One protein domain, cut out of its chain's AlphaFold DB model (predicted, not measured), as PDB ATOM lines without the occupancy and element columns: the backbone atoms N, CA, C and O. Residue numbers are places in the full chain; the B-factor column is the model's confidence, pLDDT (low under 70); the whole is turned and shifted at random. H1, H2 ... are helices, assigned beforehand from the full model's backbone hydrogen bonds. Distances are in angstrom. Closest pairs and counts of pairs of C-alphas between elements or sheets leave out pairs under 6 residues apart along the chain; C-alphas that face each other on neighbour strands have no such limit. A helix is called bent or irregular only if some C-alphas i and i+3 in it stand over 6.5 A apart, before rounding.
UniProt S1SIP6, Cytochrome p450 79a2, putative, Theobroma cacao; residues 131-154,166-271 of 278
ATOM      1  N   SER A 131      89.171  26.045  47.841       93.31
ATOM      2  CA  SER A 131      87.833  25.434  47.742       93.31
ATOM      3  C   SER A 131      87.208  25.099  49.104       93.31
ATOM      4  O   SER A 131      85.995  25.085  49.238       93.31
ATOM      5  N   LEU A 132      88.040  24.853  50.123       93.44
ATOM      6  CA  LEU A 132      87.617  24.550  51.493       93.44
ATOM      7  C   LEU A 132      87.617  25.788  52.405       93.44
ATOM      8  O   LEU A 132      87.587  25.634  53.624       93.44
ATOM      9  N   LEU A 133      87.718  27.002  51.851       94.19
ATOM     10  CA  LEU A 133      87.769  28.227  52.650       94.19
ATOM     11  C   LEU A 133      86.510  28.384  53.507       94.19
ATOM     12  O   LEU A 133      86.642  28.568  54.710       94.19
ATOM     13  N   GLU A 134      85.330  28.227  52.911       94.31
ATOM     14  CA  GLU A 134      84.041  28.332  53.607       94.31
ATOM     15  C   GLU A 134      83.946  27.347  54.778       94.31
ATOM     16  O   GLU A 134      83.702  27.757  55.909       94.31
ATOM     17  N   ASN A 135      84.289  26.075  54.547       92.69
ATOM     18  CA  ASN A 135      84.340  25.053  55.596       92.69
ATOM     19  C   ASN A 135      85.255  25.445  56.769       92.69
ATOM     20  O   ASN A 135      84.960  25.112  57.913       92.69
ATOM     21  N   ARG A 136      86.392  26.105  56.505       93.69
ATOM     22  CA  ARG A 136      87.303  26.552  57.571       93.69
ATOM     23  C   ARG A 136      86.782  27.787  58.296       93.69
ATOM     24  O   ARG A 136      86.933  27.857  59.511       93.69
ATOM     25  N   THR A 137      86.196  28.735  57.568       95.19
ATOM     26  CA  THR A 137      85.576  29.930  58.154       95.19
ATOM     27  C   THR A 137      84.430  29.532  59.082       95.19
ATOM     28  O   THR A 137      84.390  29.988  60.217       95.19
ATOM     29  N   GLU A 138      83.593  28.575  58.673       93.19
ATOM     30  CA  GLU A 138      82.507  28.039  59.501       93.19
ATOM     31  C   GLU A 138      83.023  27.456  60.832       93.19
ATOM     32  O   GLU A 138      82.439  27.679  61.893       93.19
ATOM     33  N   GLU A 139      84.133  26.713  60.823       93.62
ATOM     34  CA  GLU A 139      84.721  26.185  62.064       93.62
ATOM     35  C   GLU A 139      85.348  27.283  62.937       93.62
ATOM     36  O   GLU A 139      85.347  27.159  64.164       93.62
ATOM     37  N   ALA A 140      85.848  28.367  62.336       93.69
ATOM     38  CA  ALA A 140      86.339  29.527  63.077       93.69
ATOM     39  C   ALA A 140      85.183  30.271  63.765       93.69
ATOM     40  O   ALA A 140      85.254  30.528  64.966       93.69
ATOM     41  N   ASP A 141      84.086  30.522  63.050       93.25
ATOM     42  CA  ASP A 141      82.879  31.145  63.606       93.25
ATOM     43  C   ASP A 141      82.299  30.308  64.749       93.25
ATOM     44  O   ASP A 141      81.890  30.820  65.793       93.25
ATOM     45  N   ASN A 142      82.323  28.985  64.598       91.50
ATOM     46  CA  ASN A 142      81.879  28.086  65.647       91.50
ATOM     47  C   ASN A 142      82.797  28.073  66.878       91.50
ATOM     48  O   ASN A 142      82.292  27.943  67.994       91.50
ATOM     49  N   LEU A 143      84.115  28.223  66.707       92.44
ATOM     50  CA  LEU A 143      85.037  28.415  67.828       92.44
ATOM     51  C   LEU A 143      84.707  29.709  68.584       92.44
ATOM     52  O   LEU A 143      84.635  29.690  69.812       92.44
ATOM     53  N   PHE A 144      84.461  30.808  67.864       90.88
ATOM     54  CA  PHE A 144      84.032  32.067  68.477       90.88
ATOM     55  C   PHE A 144      82.716  31.907  69.232       90.88
ATOM     56  O   PHE A 144      82.624  32.326  70.383       90.88
ATOM     57  N   ARG A 145      81.726  31.239  68.630       90.44
ATOM     58  CA  ARG A 145      80.436  30.954  69.270       90.44
ATOM     59  C   ARG A 145      80.593  30.128  70.545       90.44
ATOM     60  O   ARG A 145      79.971  30.454  71.550       90.44
ATOM     61  N   PHE A 146      81.446  29.104  70.526       89.44
ATOM     62  CA  PHE A 146      81.746  28.294  71.707       89.44
ATOM     63  C   PHE A 146      82.352  29.132  72.835       89.44
ATOM     64  O   PHE A 146      81.871  29.091  73.964       89.44
ATOM     65  N   ILE A 147      83.369  29.938  72.523       90.12
ATOM     66  CA  ILE A 147      84.016  30.817  73.503       90.12
ATOM     67  C   ILE A 147      83.014  31.843  74.049       90.12
ATOM     68  O   ILE A 147      82.926  32.031  75.258       90.12
ATOM     69  N   TYR A 148      82.219  32.468  73.180       88.62
ATOM     70  CA  TYR A 148      81.200  33.441  73.568       88.62
ATOM     71  C   TYR A 148      80.141  32.841  74.503       88.62
ATOM     72  O   TYR A 148      79.806  33.436  75.526       88.62
ATOM     73  N   ASN A 149      79.652  31.636  74.202       87.62
ATOM     74  CA  ASN A 149      78.676  30.953  75.049       87.62
ATOM     75  C   ASN A 149      79.255  30.593  76.424       87.62
ATOM     76  O   ASN A 149      78.554  30.725  77.422       87.62
ATOM     77  N   GLN A 150      80.541  30.232  76.496       84.25
ATOM     78  CA  GLN A 150      81.235  30.010  77.771       84.25
ATOM     79  C   GLN A 150      81.337  31.288  78.614       84.25
ATOM     80  O   GLN A 150      81.263  31.223  79.838       84.25
ATOM     81  N   PHE A 151      81.483  32.459  77.986       83.19
ATOM     82  CA  PHE A 151      81.416  33.733  78.706       83.19
ATOM     83  C   PHE A 151      80.008  34.012  79.235       83.19
ATOM     84  O   PHE A 151      79.862  34.401  80.389       83.19
ATOM     85  N   LYS A 152      78.976  33.780  78.415       81.50
ATOM     86  CA  LYS A 152      77.582  34.054  78.785       81.50
ATOM     87  C   LYS A 152      77.085  33.160  79.926       81.50
ATOM     88  O   LYS A 152      76.492  33.667  80.866       81.50
ATOM     89  N   SER A 153      77.348  31.855  79.869       71.81
ATOM     90  CA  SER A 153      76.881  30.902  80.889       71.81
ATOM     91  C   SER A 153      77.554  31.063  82.256       71.81
ATOM     92  O   SER A 153      76.990  30.623  83.248       71.81
ATOM     93  N   ASN A 154      78.727  31.699  82.322       62.38
ATOM     94  CA  ASN A 154      79.442  31.964  83.576       62.38
ATOM     95  C   ASN A 154      79.116  33.343  84.185       62.38
ATOM     96  O   ASN A 154      79.673  33.686  85.221       62.38
ATOM     97  N   ASN A 166      89.244  27.289  78.991       88.81
ATOM     98  CA  ASN A 166      90.330  26.351  78.710       88.81
ATOM     99  C   ASN A 166      90.776  26.455  77.240       88.81
ATOM    100  O   ASN A 166      90.286  25.741  76.360       88.81
ATOM    101  N   LEU A 167      91.755  27.325  76.979       90.44
ATOM    102  CA  LEU A 167      92.285  27.554  75.632       90.44
ATOM    103  C   LEU A 167      92.898  26.292  75.006       90.44
ATOM    104  O   LEU A 167      92.821  26.098  73.794       90.44
ATOM    105  N   ARG A 168      93.487  25.404  75.819       91.00
ATOM    106  CA  ARG A 168      94.058  24.143  75.327       91.00
ATOM    107  C   ARG A 168      92.973  23.252  74.740       91.00
ATOM    108  O   ARG A 168      93.184  22.694  73.666       91.00
ATOM    109  N   LEU A 169      91.846  23.114  75.435       89.25
ATOM    110  CA  LEU A 169      90.700  22.362  74.936       89.25
ATOM    111  C   LEU A 169      90.178  23.009  73.649       89.25
ATOM    112  O   LEU A 169      90.161  22.354  72.613       89.25
ATOM    113  N   ALA A 170      89.872  24.308  73.687       91.06
ATOM    114  CA  ALA A 170      89.312  25.034  72.549       91.06
ATOM    115  C   ALA A 170      90.173  24.902  71.275       91.06
ATOM    116  O   ALA A 170      89.664  24.562  70.208       91.06
ATOM    117  N   MET A 171      91.493  25.075  71.393       91.88
ATOM    118  CA  MET A 171      92.411  25.006  70.248       91.88
ATOM    119  C   MET A 171      92.605  23.585  69.713       91.88
ATOM    120  O   MET A 171      92.687  23.390  68.495       91.88
ATOM    121  N   ARG A 172      92.662  22.577  70.595       92.19
ATOM    122  CA  ARG A 172      92.731  21.170  70.171       92.19
ATOM    123  C   ARG A 172      91.477  20.768  69.406       92.19
ATOM    124  O   ARG A 172      91.590  20.146  68.352       92.19
ATOM    125  N   GLN A 173      90.315  21.172  69.909       90.94
ATOM    126  CA  GLN A 173      89.028  20.858  69.298       90.94
ATOM    127  C   GLN A 173      88.835  21.581  67.972       90.94
ATOM    128  O   GLN A 173      88.488  20.942  66.985       90.94
ATOM    129  N   TYR A 174      89.169  22.871  67.892       92.50
ATOM    130  CA  TYR A 174      89.169  23.603  66.625       92.50
ATOM    131  C   TYR A 174      90.051  22.922  65.570       92.50
ATOM    132  O   TYR A 174      89.599  22.657  64.459       92.50
ATOM    133  N   SER A 175      91.283  22.553  65.938       92.31
ATOM    134  CA  SER A 175      92.208  21.869  65.025       92.31
ATOM    135  C   SER A 175      91.645  20.528  64.533       92.31
ATOM    136  O   SER A 175      91.719  20.220  63.342       92.31
ATOM    137  N   GLY A 176      91.057  19.741  65.439       91.62
ATOM    138  CA  GLY A 176      90.409  18.473  65.108       91.62
ATOM    139  C   GLY A 176      89.201  18.648  64.186       91.62
ATOM    140  O   GLY A 176      89.091  17.945  63.179       91.62
ATOM    141  N   ASN A 177      88.337  19.617  64.485       92.44
ATOM    142  CA  ASN A 177      87.110  19.882  63.738       92.44
ATOM    143  C   ASN A 177      87.394  20.416  62.336       92.44
ATOM    144  O   ASN A 177      86.822  19.905  61.378       92.44
ATOM    145  N   VAL A 178      88.338  21.351  62.186       93.12
ATOM    146  CA  VAL A 178      88.783  21.834  60.868       93.12
ATOM    147  C   VAL A 178      89.263  20.669  60.008       93.12
ATOM    148  O   VAL A 178      88.801  20.500  58.880       93.12
ATOM    149  N   MET A 179      90.141  19.816  60.542       90.81
ATOM    150  CA  MET A 179      90.649  18.660  59.800       90.81
ATOM    151  C   MET A 179      89.533  17.679  59.432       90.81
ATOM    152  O   MET A 179      89.480  17.188  58.305       90.81
ATOM    153  N   ARG A 180      88.603  17.417  60.351       91.56
ATOM    154  CA  ARG A 180      87.467  16.524  60.115       91.56
ATOM    155  C   ARG A 180      86.494  17.080  59.077       91.56
ATOM    156  O   ARG A 180      86.081  16.343  58.184       91.56
ATOM    157  N   LYS A 181      86.189  18.377  59.132       91.56
ATOM    158  CA  LYS A 181      85.359  19.078  58.147       91.56
ATOM    159  C   LYS A 181      86.038  19.088  56.778       91.56
ATOM    160  O   LYS A 181      85.382  18.866  55.769       91.56
ATOM    161  N   MET A 182      87.357  19.257  56.720       90.75
ATOM    162  CA  MET A 182      88.102  19.204  55.460       90.75
ATOM    163  C   MET A 182      88.142  17.798  54.841       90.75
ATOM    164  O   MET A 182      88.026  17.673  53.625       90.75
ATOM    165  N   ILE A 183      88.309  16.747  55.652       88.62
ATOM    166  CA  ILE A 183      88.481  15.367  55.161       88.62
ATOM    167  C   ILE A 183      87.137  14.671  54.924       88.62
ATOM    168  O   ILE A 183      86.946  14.016  53.903       88.62
ATOM    169  N   PHE A 184      86.204  14.796  55.866       89.19
ATOM    170  CA  PHE A 184      84.946  14.048  55.875       89.19
ATOM    171  C   PHE A 184      83.720  14.909  55.569       89.19
ATOM    172  O   PHE A 184      82.613  14.373  55.514       89.19
ATOM    173  N   ASN A 185      83.892  16.227  55.399       89.81
ATOM    174  CA  ASN A 185      82.793  17.196  55.314       89.81
ATOM    175  C   ASN A 185      81.796  17.055  56.477       89.81
ATOM    176  O   ASN A 185      80.585  17.180  56.308       89.81
ATOM    177  N   ARG A 186      82.320  16.727  57.666       88.44
ATOM    178  CA  ARG A 186      81.555  16.507  58.894       88.44
ATOM    179  C   ARG A 186      82.221  17.201  60.061       88.44
ATOM    180  O   ARG A 186      83.437  17.129  60.210       88.44
ATOM    181  N   ARG A 187      81.390  17.806  60.902       87.19
ATOM    182  CA  ARG A 187      81.824  18.437  62.142       87.19
ATOM    183  C   ARG A 187      81.799  17.468  63.317       87.19
ATOM    184  O   ARG A 187      82.804  17.324  63.997       87.19
ATOM    185  N   TYR A 188      80.696  16.744  63.485       89.50
ATOM    186  CA  TYR A 188      80.478  15.825  64.602       89.50
ATOM    187  C   TYR A 188      80.460  14.360  64.141       89.50
ATOM    188  O   TYR A 188      80.036  14.064  63.016       89.50
ATOM    189  N   PHE A 189      80.937  13.457  64.998       86.69
ATOM    190  CA  PHE A 189      80.711  12.016  64.875       86.69
ATOM    191  C   PHE A 189      79.359  11.621  65.479       86.69
ATOM    192  O   PHE A 189      78.653  10.820  64.864       86.69
ATOM    193  N   GLY A 190      79.003  12.218  66.622       85.25
ATOM    194  CA  GLY A 190      77.738  12.026  67.333       85.25
ATOM    195  C   GLY A 190      76.855  13.276  67.349       85.25
ATOM    196  O   GLY A 190      76.832  14.058  66.391       85.25
ATOM    197  N   GLU A 191      76.113  13.457  68.443       80.12
ATOM    198  CA  GLU A 191      75.295  14.650  68.665       80.12
ATOM    199  C   GLU A 191      76.173  15.838  69.079       80.12
ATOM    200  O   GLU A 191      76.886  15.810  70.081       80.12
ATOM    201  N   GLY A 192      76.125  16.912  68.291       80.81
ATOM    202  CA  GLY A 192      76.825  18.147  68.624       80.81
ATOM    203  C   GLY A 192      76.183  18.871  69.807       80.81
ATOM    204  O   GLY A 192      74.988  18.738  70.074       80.81
ATOM    205  N   ARG A 193      76.959  19.710  70.494       82.19
ATOM    206  CA  ARG A 193      76.428  20.544  71.576       82.19
ATOM    207  C   ARG A 193      75.822  21.850  71.058       82.19
ATOM    208  O   ARG A 193      76.314  22.465  70.108       82.19
ATOM    209  N   LYS A 194      74.758  22.311  71.727       77.44
ATOM    210  CA  LYS A 194      74.051  23.565  71.391       77.44
ATOM    211  C   LYS A 194      74.936  24.804  71.551       77.44
ATOM    212  O   LYS A 194      74.815  25.744  70.766       77.44
ATOM    213  N   ASP A 195      75.861  24.766  72.508       78.44
ATOM    214  CA  ASP A 195      76.859  25.812  72.762       78.44
ATOM    215  C   ASP A 195      77.902  25.947  71.630       78.44
ATOM    216  O   ASP A 195      78.659  26.914  71.609       78.44
ATOM    217  N   GLY A 196      77.919  25.027  70.657       77.06
ATOM    218  CA  GLY A 196      78.905  24.987  69.578       77.06
ATOM    219  C   GLY A 196      80.221  24.308  69.963       77.06
ATOM    220  O   GLY A 196      81.126  24.259  69.127       77.06
ATOM    221  N   GLY A 197      80.313  23.772  71.181       83.75
ATOM    222  CA  GLY A 197      81.441  23.005  71.692       83.75
ATOM    223  C   GLY A 197      81.527  21.583  71.131       83.75
ATOM    224  O   GLY A 197      80.686  21.166  70.320       83.75
ATOM    225  N   PRO A 198      82.577  20.839  71.521       87.06
ATOM    226  CA  PRO A 198      82.744  19.436  71.151       87.06
ATOM    227  C   PRO A 198      81.713  18.546  71.874       87.06
ATOM    228  O   PRO A 198      81.340  18.817  73.017       87.06
ATOM    229  N   GLY A 199      81.242  17.489  71.211       89.19
ATOM    230  CA  GLY A 199      80.559  16.378  71.873       89.19
ATOM    231  C   GLY A 199      81.560  15.428  72.536       89.19
ATOM    232  O   GLY A 199      82.775  15.643  72.491       89.19
ATOM    233  N   TYR A 200      81.051  14.368  73.163       90.38
ATOM    234  CA  TYR A 200      81.894  13.372  73.831       90.38
ATOM    235  C   TYR A 200      82.828  12.673  72.832       90.38
ATOM    236  O   TYR A 200      84.031  12.567  73.064       90.38
ATOM    237  N   GLU A 201      82.293  12.284  71.678       92.31
ATOM    238  CA  GLU A 201      83.019  11.603  70.608       92.31
ATOM    239  C   GLU A 201      84.110  12.499  70.002       92.31
ATOM    240  O   GLU A 201      85.171  12.025  69.595       92.31
ATOM    241  N   GLU A 202      83.886  13.816  69.955       91.38
ATOM    242  CA  GLU A 202      84.893  14.788  69.525       91.38
ATOM    243  C   GLU A 202      86.055  14.865  70.503       91.38
ATOM    244  O   GLU A 202      87.215  14.824  70.083       91.38
ATOM    245  N   GLU A 203      85.740  14.981  71.793       91.62
ATOM    246  CA  GLU A 203      86.741  15.034  72.850       91.62
ATOM    247  C   GLU A 203      87.579  13.764  72.869       91.62
ATOM    248  O   GLU A 203      88.806  13.851  72.784       91.62
ATOM    249  N   GLU A 204      86.925  12.606  72.851       93.31
ATOM    250  CA  GLU A 204      87.581  11.304  72.876       93.31
ATOM    251  C   GLU A 204      88.459  11.077  71.631       93.31
ATOM    252  O   GLU A 204      89.604  10.618  71.733       93.31
ATOM    253  N   HIS A 205      87.967  11.450  70.443       93.50
ATOM    254  CA  HIS A 205      88.715  11.329  69.190       93.50
ATOM    255  C   HIS A 205      89.956  12.225  69.165       93.50
ATOM    256  O   HIS A 205      91.056  11.767  68.836       93.50
ATOM    257  N   VAL A 206      89.800  13.503  69.521       92.75
ATOM    258  CA  VAL A 206      90.898  14.476  69.519       92.75
ATOM    259  C   VAL A 206      91.919  14.133  70.601       92.75
ATOM    260  O   VAL A 206      93.123  14.166  70.338       92.75
ATOM    261  N   GLU A 207      91.480  13.749  71.797       93.06
ATOM    262  CA  GLU A 207      92.377  13.304  72.862       93.06
ATOM    263  C   GLU A 207      93.173  12.061  72.453       93.06
ATOM    264  O   GLU A 207      94.392  12.012  72.656       93.06
ATOM    265  N   SER A 208      92.527  11.100  71.792       91.94
ATOM    266  CA  SER A 208      93.193   9.910  71.261       91.94
ATOM    267  C   SER A 208      94.228  10.262  70.187       91.94
ATOM    268  O   SER A 208      95.356   9.772  70.244       91.94
ATOM    269  N   LEU A 209      93.921  11.185  69.267       90.44
ATOM    270  CA  LEU A 209      94.885  11.685  68.275       90.44
ATOM    271  C   LEU A 209      96.109  12.345  68.927       90.44
ATOM    272  O   LEU A 209      97.248  12.043  68.566       90.44
ATOM    273  N   PHE A 210      95.896  13.231  69.904       90.75
ATOM    274  CA  PHE A 210      96.995  13.876  70.629       90.75
ATOM    275  C   PHE A 210      97.779  12.885  71.495       90.75
ATOM    276  O   PHE A 210      98.982  13.069  71.688       90.75
ATOM    277  N   THR A 211      97.134  11.825  71.984       90.75
ATOM    278  CA  THR A 211      97.799  10.722  72.684       90.75
ATOM    279  C   THR A 211      98.725   9.977  71.733       90.75
ATOM    280  O   THR A 211      99.909   9.859  72.031       90.75
ATOM    281  N   VAL A 212      98.248   9.566  70.555       86.69
ATOM    282  CA  VAL A 212      99.088   8.931  69.524       86.69
ATOM    283  C   VAL A 212     100.275   9.824  69.159       86.69
ATOM    284  O   VAL A 212     101.412   9.356  69.141       86.69
ATOM    285  N   LEU A 213     100.038  11.126  68.955       85.25
ATOM    286  CA  LEU A 213     101.091  12.096  68.650       85.25
ATOM    287  C   LEU A 213     102.135  12.182  69.771       85.25
ATOM    288  O   LEU A 213     103.334  12.143  69.508       85.25
ATOM    289  N   LYS A 214     101.693  12.270  71.030       87.00
ATOM    290  CA  LYS A 214     102.581  12.315  72.199       87.00
ATOM    291  C   LYS A 214     103.456  11.065  72.280       87.00
ATOM    292  O   LYS A 214     104.643  11.184  72.565       87.00
ATOM    293  N   GLN A 215     102.881   9.893  72.024       83.81
ATOM    294  CA  GLN A 215     103.611   8.629  72.086       83.81
ATOM    295  C   GLN A 215     104.594   8.463  70.925       83.81
ATOM    296  O   GLN A 215     105.696   7.971  71.139       83.81
ATOM    297  N   ALA A 216     104.251   8.946  69.727       77.94
ATOM    298  CA  ALA A 216     105.139   8.909  68.565       77.94
ATOM    299  C   ALA A 216     106.452   9.690  68.769       77.94
ATOM    300  O   ALA A 216     107.471   9.331  68.183       77.94
ATOM    301  N   TYR A 217     106.437  10.736  69.604       75.69
ATOM    302  CA  TYR A 217     107.616  11.547  69.937       75.69
ATOM    303  C   TYR A 217     108.188  11.270  71.336       75.69
ATOM    304  O   TYR A 217     109.103  11.972  71.773       75.69
ATOM    305  N   SER A 218     107.651  10.284  72.060       79.69
ATOM    306  CA  SER A 218     108.180   9.905  73.369       79.69
ATOM    307  C   SER A 218     109.493   9.142  73.212       79.69
ATOM    308  O   SER A 218     109.685   8.388  72.261       79.69
ATOM    309  N   PHE A 219     110.402   9.319  74.170       81.00
ATOM    310  CA  PHE A 219     111.588   8.478  74.271       81.00
ATOM    311  C   PHE A 219     111.217   7.179  74.991       81.00
ATOM    312  O   PHE A 219     111.055   7.196  76.212       81.00
ATOM    313  N   ILE A 220     111.084   6.084  74.242       77.50
ATOM    314  CA  ILE A 220     110.666   4.775  74.756       77.50
ATOM    315  C   ILE A 220     111.891   3.869  74.892       77.50
ATOM    316  O   ILE A 220     112.674   3.710  73.952       77.50
ATOM    317  N   LEU A 221     112.068   3.251  76.061       78.25
ATOM    318  CA  LEU A 221     113.247   2.421  76.314       78.25
ATOM    319  C   LEU A 221     113.253   1.135  75.474       78.25
ATOM    320  O   LEU A 221     114.313   0.707  75.013       78.25
ATOM    321  N   SER A 222     112.075   0.548  75.236       80.31
ATOM    322  CA  SER A 222     111.923  -0.670  74.429       80.31
ATOM    323  C   SER A 222     112.306  -0.485  72.956       80.31
ATOM    324  O   SER A 222     112.685  -1.462  72.317       80.31
ATOM    325  N   ASP A 223     112.314   0.749  72.439       81.44
ATOM    326  CA  ASP A 223     112.838   1.045  71.097       81.44
ATOM    327  C   ASP A 223     114.370   0.954  71.039       81.44
ATOM    328  O   ASP A 223     114.945   0.677  69.988       81.44
ATOM    329  N   SER A 224     115.051   1.187  72.168       80.38
ATOM    330  CA  SER A 224     116.518   1.112  72.261       80.38
ATOM    331  C   SER A 224     117.011  -0.273  72.687       80.38
ATOM    332  O   SER A 224     118.118  -0.672  72.328       80.38
ATOM    333  N   ILE A 225     116.206  -1.003  73.464       82.19
ATOM    334  CA  ILE A 225     116.524  -2.335  73.983       82.19
ATOM    335  C   ILE A 225     115.400  -3.302  73.565       82.19
ATOM    336  O   ILE A 225     114.406  -3.429  74.283       82.19
ATOM    337  N   PRO A 226     115.551  -4.022  72.437       77.62
ATOM    338  CA  PRO A 226     114.460  -4.799  71.846       77.62
ATOM    339  C   PRO A 226     113.847  -5.867  72.762       77.62
ATOM    340  O   PRO A 226     112.642  -6.091  72.713       77.62
ATOM    341  N   TRP A 227     114.636  -6.507  73.633       78.75
ATOM    342  CA  TRP A 227     114.122  -7.546  74.538       78.75
ATOM    343  C   TRP A 227     113.200  -6.994  75.638       78.75
ATOM    344  O   TRP A 227     112.392  -7.744  76.183       78.75
ATOM    345  N   LEU A 228     113.249  -5.684  75.926       78.94
ATOM    346  CA  LEU A 228     112.312  -5.030  76.849       78.94
ATOM    347  C   LEU A 228     110.918  -4.834  76.245       78.94
ATOM    348  O   LEU A 228     109.979  -4.531  76.979       78.94
ATOM    349  N   ARG A 229     110.760  -5.015  74.928       77.25
ATOM    350  CA  ARG A 229     109.468  -4.865  74.248       77.25
ATOM    351  C   ARG A 229     108.402  -5.794  74.826       77.25
ATOM    352  O   ARG A 229     107.285  -5.348  75.040       77.25
ATOM    353  N   SER A 230     108.761  -7.031  75.167       73.94
ATOM    354  CA  SER A 230     107.824  -8.026  75.709       73.94
ATOM    355  C   SER A 230     107.203  -7.646  77.058       73.94
ATOM    356  O   SER A 230     106.215  -8.253  77.457       73.94
ATOM    357  N   PHE A 231     107.772  -6.669  77.771       74.44
ATOM    358  CA  PHE A 231     107.335  -6.305  79.118       74.44
ATOM    359  C   PHE A 231     106.428  -5.066  79.175       74.44
ATOM    360  O   PHE A 231     105.864  -4.817  80.236       74.44
ATOM    361  N   ASP A 232     106.297  -4.286  78.088       75.31
ATOM    362  CA  ASP A 232     105.569  -2.996  78.043       75.31
ATOM    363  C   ASP A 232     105.738  -2.163  79.334       75.31
ATOM    364  O   ASP A 232     104.769  -1.681  79.921       75.31
ATOM    365  N   LEU A 233     106.985  -2.026  79.814       69.44
ATOM    366  CA  LEU A 233     107.296  -1.483  81.149       69.44
ATOM    367  C   LEU A 233     106.736  -0.073  81.392       69.44
ATOM    368  O   LEU A 233     106.531   0.329  82.533       69.44
ATOM    369  N   GLU A 234     106.507   0.683  80.322       74.25
ATOM    370  CA  GLU A 234     106.021   2.063  80.368       74.25
ATOM    371  C   GLU A 234     104.525   2.190  80.019       74.25
ATOM    372  O   GLU A 234     103.981   3.293  80.038       74.25
ATOM    373  N   GLY A 235     103.848   1.089  79.666       82.31
ATOM    374  CA  GLY A 235     102.445   1.091  79.234       82.31
ATOM    375  C   GLY A 235     102.199   1.821  77.907       82.31
ATOM    376  O   GLY A 235     101.053   2.150  77.570       82.31
ATOM    377  N   HIS A 236     103.267   2.135  77.165       82.44
ATOM    378  CA  HIS A 236     103.198   2.891  75.921       82.44
ATOM    379  C   HIS A 236     102.449   2.106  74.846       82.44
ATOM    380  O   HIS A 236     101.648   2.698  74.122       82.44
ATOM    381  N   GLU A 237     102.655   0.788  74.770       82.81
ATOM    382  CA  GLU A 237     102.019  -0.055  73.759       82.81
ATOM    383  C   GLU A 237     100.506  -0.097  73.968       82.81
ATOM    384  O   GLU A 237      99.741   0.279  73.076       82.81
ATOM    385  N   LYS A 238     100.066  -0.445  75.182       86.56
ATOM    386  CA  LYS A 238      98.638  -0.456  75.541       86.56
ATOM    387  C   LYS A 238      97.972   0.895  75.286       86.56
ATOM    388  O   LYS A 238      96.858   0.944  74.763       86.56
ATOM    389  N   THR A 239      98.661   1.987  75.615       88.56
ATOM    390  CA  THR A 239      98.144   3.348  75.424       88.56
ATOM    391  C   THR A 239      97.963   3.690  73.942       88.56
ATOM    392  O   THR A 239      96.900   4.182  73.561       88.56
ATOM    393  N   VAL A 240      98.963   3.415  73.094       87.44
ATOM    394  CA  VAL A 240      98.874   3.672  71.644       87.44
ATOM    395  C   VAL A 240      97.812   2.788  71.000       87.44
ATOM    396  O   VAL A 240      97.005   3.294  70.224       87.44
ATOM    397  N   CYS A 241      97.760   1.502  71.348       86.19
ATOM    398  CA  CYS A 241      96.756   0.571  70.833       86.19
ATOM    399  C   CYS A 241      95.332   1.025  71.164       86.19
ATOM    400  O   CYS A 241      94.485   1.073  70.272       86.19
ATOM    401  N   LYS A 242      95.073   1.412  72.421       90.88
ATOM    402  CA  LYS A 242      93.762   1.923  72.839       90.88
ATOM    403  C   LYS A 242      93.390   3.195  72.074       90.88
ATOM    404  O   LYS A 242      92.309   3.258  71.499       90.88
ATOM    405  N   ALA A 243      94.294   4.174  72.018       90.69
ATOM    406  CA  ALA A 243      94.041   5.433  71.322       90.69
ATOM    407  C   ALA A 243      93.806   5.221  69.815       90.69
ATOM    408  O   ALA A 243      92.888   5.795  69.235       90.69
ATOM    409  N   MET A 244      94.584   4.347  69.171       87.69
ATOM    410  CA  MET A 244      94.388   4.011  67.760       87.69
ATOM    411  C   MET A 244      93.075   3.286  67.503       87.69
ATOM    412  O   MET A 244      92.457   3.529  66.465       87.69
ATOM    413  N   LYS A 245      92.639   2.416  68.422       90.38
ATOM    414  CA  LYS A 245      91.340   1.747  68.329       90.38
ATOM    415  C   LYS A 245      90.209   2.777  68.291       90.38
ATOM    416  O   LYS A 245      89.441   2.765  67.339       90.38
ATOM    417  N   ILE A 246      90.211   3.729  69.224       91.69
ATOM    418  CA  ILE A 246      89.223   4.818  69.284       91.69
ATOM    419  C   ILE A 246      89.240   5.647  67.990       91.69
ATOM    420  O   ILE A 246      88.210   5.848  67.350       91.69
ATOM    421  N   VAL A 247      90.421   6.087  67.534       90.31
ATOM    422  CA  VAL A 247      90.544   6.862  66.280       90.31
ATOM    423  C   VAL A 247      89.936   6.110  65.094       90.31
ATOM    424  O   VAL A 247      89.273   6.706  64.243       90.31
ATOM    425  N   SER A 248      90.155   4.801  65.052       88.38
ATOM    426  CA  SER A 248      89.682   3.928  63.986       88.38
ATOM    427  C   SER A 248      88.178   3.700  64.015       88.38
ATOM    428  O   SER A 248      87.548   3.727  62.961       88.38
ATOM    429  N   GLU A 249      87.609   3.497  65.203       91.94
ATOM    430  CA  GLU A 249      86.170   3.305  65.405       91.94
ATOM    431  C   GLU A 249      85.376   4.480  64.819       91.94
ATOM    432  O   GLU A 249      84.367   4.269  64.145       91.94
ATOM    433  N   TYR A 250      85.893   5.704  64.956       90.88
ATOM    434  CA  TYR A 250      85.269   6.897  64.386       90.88
ATOM    435  C   TYR A 250      85.564   7.115  62.888       90.88
ATOM    436  O   TYR A 250      84.700   7.588  62.145       90.88
ATOM    437  N   GLN A 251      86.770   6.792  62.402       90.00
ATOM    438  CA  GLN A 251      87.180   7.097  61.020       90.00
ATOM    439  C   GLN A 251      86.809   6.014  59.994       90.00
ATOM    440  O   GLN A 251      86.348   6.348  58.896       90.00
ATOM    441  N   ASP A 252      86.984   4.732  60.320       89.12
ATOM    442  CA  ASP A 252      86.831   3.616  59.373       89.12
ATOM    443  C   ASP A 252      85.416   3.533  58.751       89.12
ATOM    444  O   ASP A 252      85.311   3.306  57.533       89.12
ATOM    445  N   PRO A 253      84.311   3.790  59.488       90.06
ATOM    446  CA  PRO A 253      82.971   3.829  58.899       90.06
ATOM    447  C   PRO A 253      82.802   4.938  57.851       90.06
ATOM    448  O   PRO A 253      82.189   4.717  56.800       90.06
ATOM    449  N   LEU A 254      83.372   6.126  58.096       87.25
ATOM    450  CA  LEU A 254      83.305   7.257  57.165       87.25
ATOM    451  C   LEU A 254      84.122   6.987  55.901       87.25
ATOM    452  O   LEU A 254      83.642   7.242  54.794       87.25
ATOM    453  N   ILE A 255      85.317   6.411  56.060       85.62
ATOM    454  CA  ILE A 255      86.183   6.012  54.945       85.62
ATOM    455  C   ILE A 255      85.474   4.959  54.086       85.62
ATOM    456  O   ILE A 255      85.357   5.119  52.870       85.62
ATOM    457  N   THR A 256      84.919   3.918  54.710       86.50
ATOM    458  CA  THR A 256      84.223   2.832  54.003       86.50
ATOM    459  C   THR A 256      83.001   3.344  53.238       86.50
ATOM    460  O   THR A 256      82.761   2.948  52.091       86.50
ATOM    461  N   ARG A 257      82.228   4.258  53.838       80.62
ATOM    462  CA  ARG A 257      81.089   4.909  53.179       80.62
ATOM    463  C   ARG A 257      81.536   5.752  51.983       80.62
ATOM    464  O   ARG A 257      80.904   5.673  50.927       80.62
ATOM    465  N   GLY A 258      82.617   6.517  52.136       77.88
ATOM    466  CA  GLY A 258      83.221   7.309  51.064       77.88
ATOM    467  C   GLY A 258      83.639   6.443  49.874       77.88
ATOM    468  O   GLY A 258      83.200   6.697  48.751       77.88
ATOM    469  N   SER A 259      84.382   5.362  50.129       77.12
ATOM    470  CA  SER A 259      84.839   4.418  49.098       77.12
ATOM    471  C   SER A 259      83.677   3.798  48.316       77.12
ATOM    472  O   SER A 259      83.675   3.825  47.085       77.12
ATOM    473  N   LYS A 260      82.635   3.315  49.010       79.81
ATOM    474  CA  LYS A 260      81.437   2.745  48.364       79.81
ATOM    475  C   LYS A 260      80.683   3.774  47.514       79.81
ATOM    476  O   LYS A 260      80.154   3.430  46.458       79.81
ATOM    477  N   SER A 261      80.602   5.024  47.972       74.38
ATOM    478  CA  SER A 261      79.952   6.106  47.223       74.38
ATOM    479  C   SER A 261      80.725   6.447  45.945       74.38
ATOM    480  O   SER A 261      80.135   6.518  44.866       74.38
ATOM    481  N   GLY A 262      82.053   6.567  46.046       73.69
ATOM    482  CA  GLY A 262      82.931   6.828  44.905       73.69
ATOM    483  C   GLY A 262      82.876   5.721  43.852       73.69
ATOM    484  O   GLY A 262      82.769   6.004  42.659       73.69
ATOM    485  N   GLU A 263      82.852   4.455  44.276       76.88
ATOM    486  CA  GLU A 263      82.723   3.323  43.354       76.88
ATOM    487  C   GLU A 263      81.379   3.342  42.607       76.88
ATOM    488  O   GLU A 263      81.335   3.159  41.388       76.88
ATOM    489  N   LYS A 264      80.278   3.640  43.308       74.00
ATOM    490  CA  LYS A 264      78.956   3.807  42.684       74.00
ATOM    491  C   LYS A 264      78.932   4.971  41.693       74.00
ATOM    492  O   LYS A 264      78.386   4.809  40.604       74.00
ATOM    493  N   ALA A 265      79.527   6.114  42.037       73.44
ATOM    494  CA  ALA A 265      79.617   7.272  41.146       73.44
ATOM    495  C   ALA A 265      80.424   6.952  39.878       73.44
ATOM    496  O   ALA A 265      79.973   7.243  38.771       73.44
ATOM    497  N   ARG A 266      81.559   6.253  40.019       73.50
ATOM    498  CA  ARG A 266      82.382   5.807  38.887       73.50
ATOM    499  C   ARG A 266      81.633   4.826  37.983       73.50
ATOM    500  O   ARG A 266      81.655   4.982  36.767       73.50
ATOM    501  N   ARG A 267      80.915   3.854  38.561       75.50
ATOM    502  CA  ARG A 267      80.064   2.916  37.800       75.50
ATOM    503  C   ARG A 267      78.926   3.633  37.064       75.50
ATOM    504  O   ARG A 267      78.588   3.227  35.958       75.50
ATOM    505  N   ARG A 268      78.338   4.685  37.650       71.94
ATOM    506  CA  ARG A 268      77.312   5.515  36.991       71.94
ATOM    507  C   ARG A 268      77.895   6.300  35.820       71.94
ATOM    508  O   ARG A 268      77.357   6.191  34.732       71.94
ATOM    509  N   SER A 269      79.019   6.991  36.020       69.50
ATOM    510  CA  SER A 269      79.704   7.735  34.955       69.50
ATOM    511  C   SER A 269      80.092   6.835  33.778       69.50
ATOM    512  O   SER A 269      79.819   7.195  32.639       69.50
ATOM    513  N   LEU A 270      80.619   5.632  34.037       73.62
ATOM    514  CA  LEU A 270      80.928   4.657  32.983       73.62
ATOM    515  C   LEU A 270      79.677   4.208  32.214       73.62
ATOM    516  O   LEU A 270      79.737   4.070  30.999       73.62
ATOM    517  N   LYS A 271      78.538   4.013  32.892       70.62
ATOM    518  CA  LYS A 271      77.267   3.677  32.228       70.62
ATOM    519  C   LYS A 271      76.731   4.828  31.378       70.62
ATOM    520  O   LYS A 271      76.256   4.573  30.283       70.62
TER     521      LYS A 271
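AT A GLANCE: This is residues 131 to 154 and 166 to 271 of the 278 residues of the protein "Cytochrome p450 79a2, putative" of Theobroma cacao (UniProt S1SIP6). Two helices, H1 and H2, run side by side across one end of a stem made by H3 and H6a, and the short H4 and H5 make a small tip at the stem's other end. From the stem, H6b runs out as an arm whose residues 259 to 271 stand free. The printed part has 130 residues with six named helices, H1 to H6 in order, and no named strand: all helix. It is loose, with a radius of gyration of the C-alphas of 18.9 A, and flat, spanning 57 by 51 by 24 A.

IN THESE COORDINATES: Find C-alpha 133 at (87.769, 28.227, 52.650); from there H1 runs 30.4 A to residue 153. H2, residues 167 to 184, measures 25.0 A, and H3, residues 200 to 216, 24.2 A. Next come H4, residues 221 to 224, and H5, residues 226 to 231. H6, residues 236 to 271, was assigned as one helix by its hydrogen bonds but is bent, with C-alphas 250 and 253 6.7 A apart: H6a, residues 236 to 250, measures 21.7 A, and H6b, residues 253 to 271, measures 27.3 A and ends with C-alpha 271 at (77.267, 3.677, 32.228).

HOW THE PARTS SIT: H1 and H2 touch, closest at C-alphas Arg 136 and Val 178, 5.9 A, opposite ways at a shallow tilt of 32 degrees. With residues 172 to 176 alone, H2 touches H3, about perpendicular at 83 degrees; the closest C-alphas, Gly 176 and Val 206, are 6.0 A apart. H3 touches H6a, opposite ways at a steep tilt of 39 degrees, with C-alphas Ser 208 and Ala 243 closest at 4.6 A. H4 and H5 touch only at the corner, closest at C-alphas Ser 222 and Arg 229, 4.9 A. H6b is close to H2 but not clearly touching; H1 and H3 are apart. Every O i to N i+4 pair is within hydrogen-bond range in H1, H2, H3, H6a and H6b; H5 has 0 of 2, but 2 of 3 O i to N i+3 pairs, and H4 is too short for an i+4 pair.

THE WHOLE: The farthest C-alphas, Asn 154 and Lys 271, are 58.7 A apart. Residues 155 to 165 are not printed, a gap of 13.2 A between C-alphas 154 and 166. The link from H2 to H3 is long; pLDDT is under 70 at residues 154, 233 and 269.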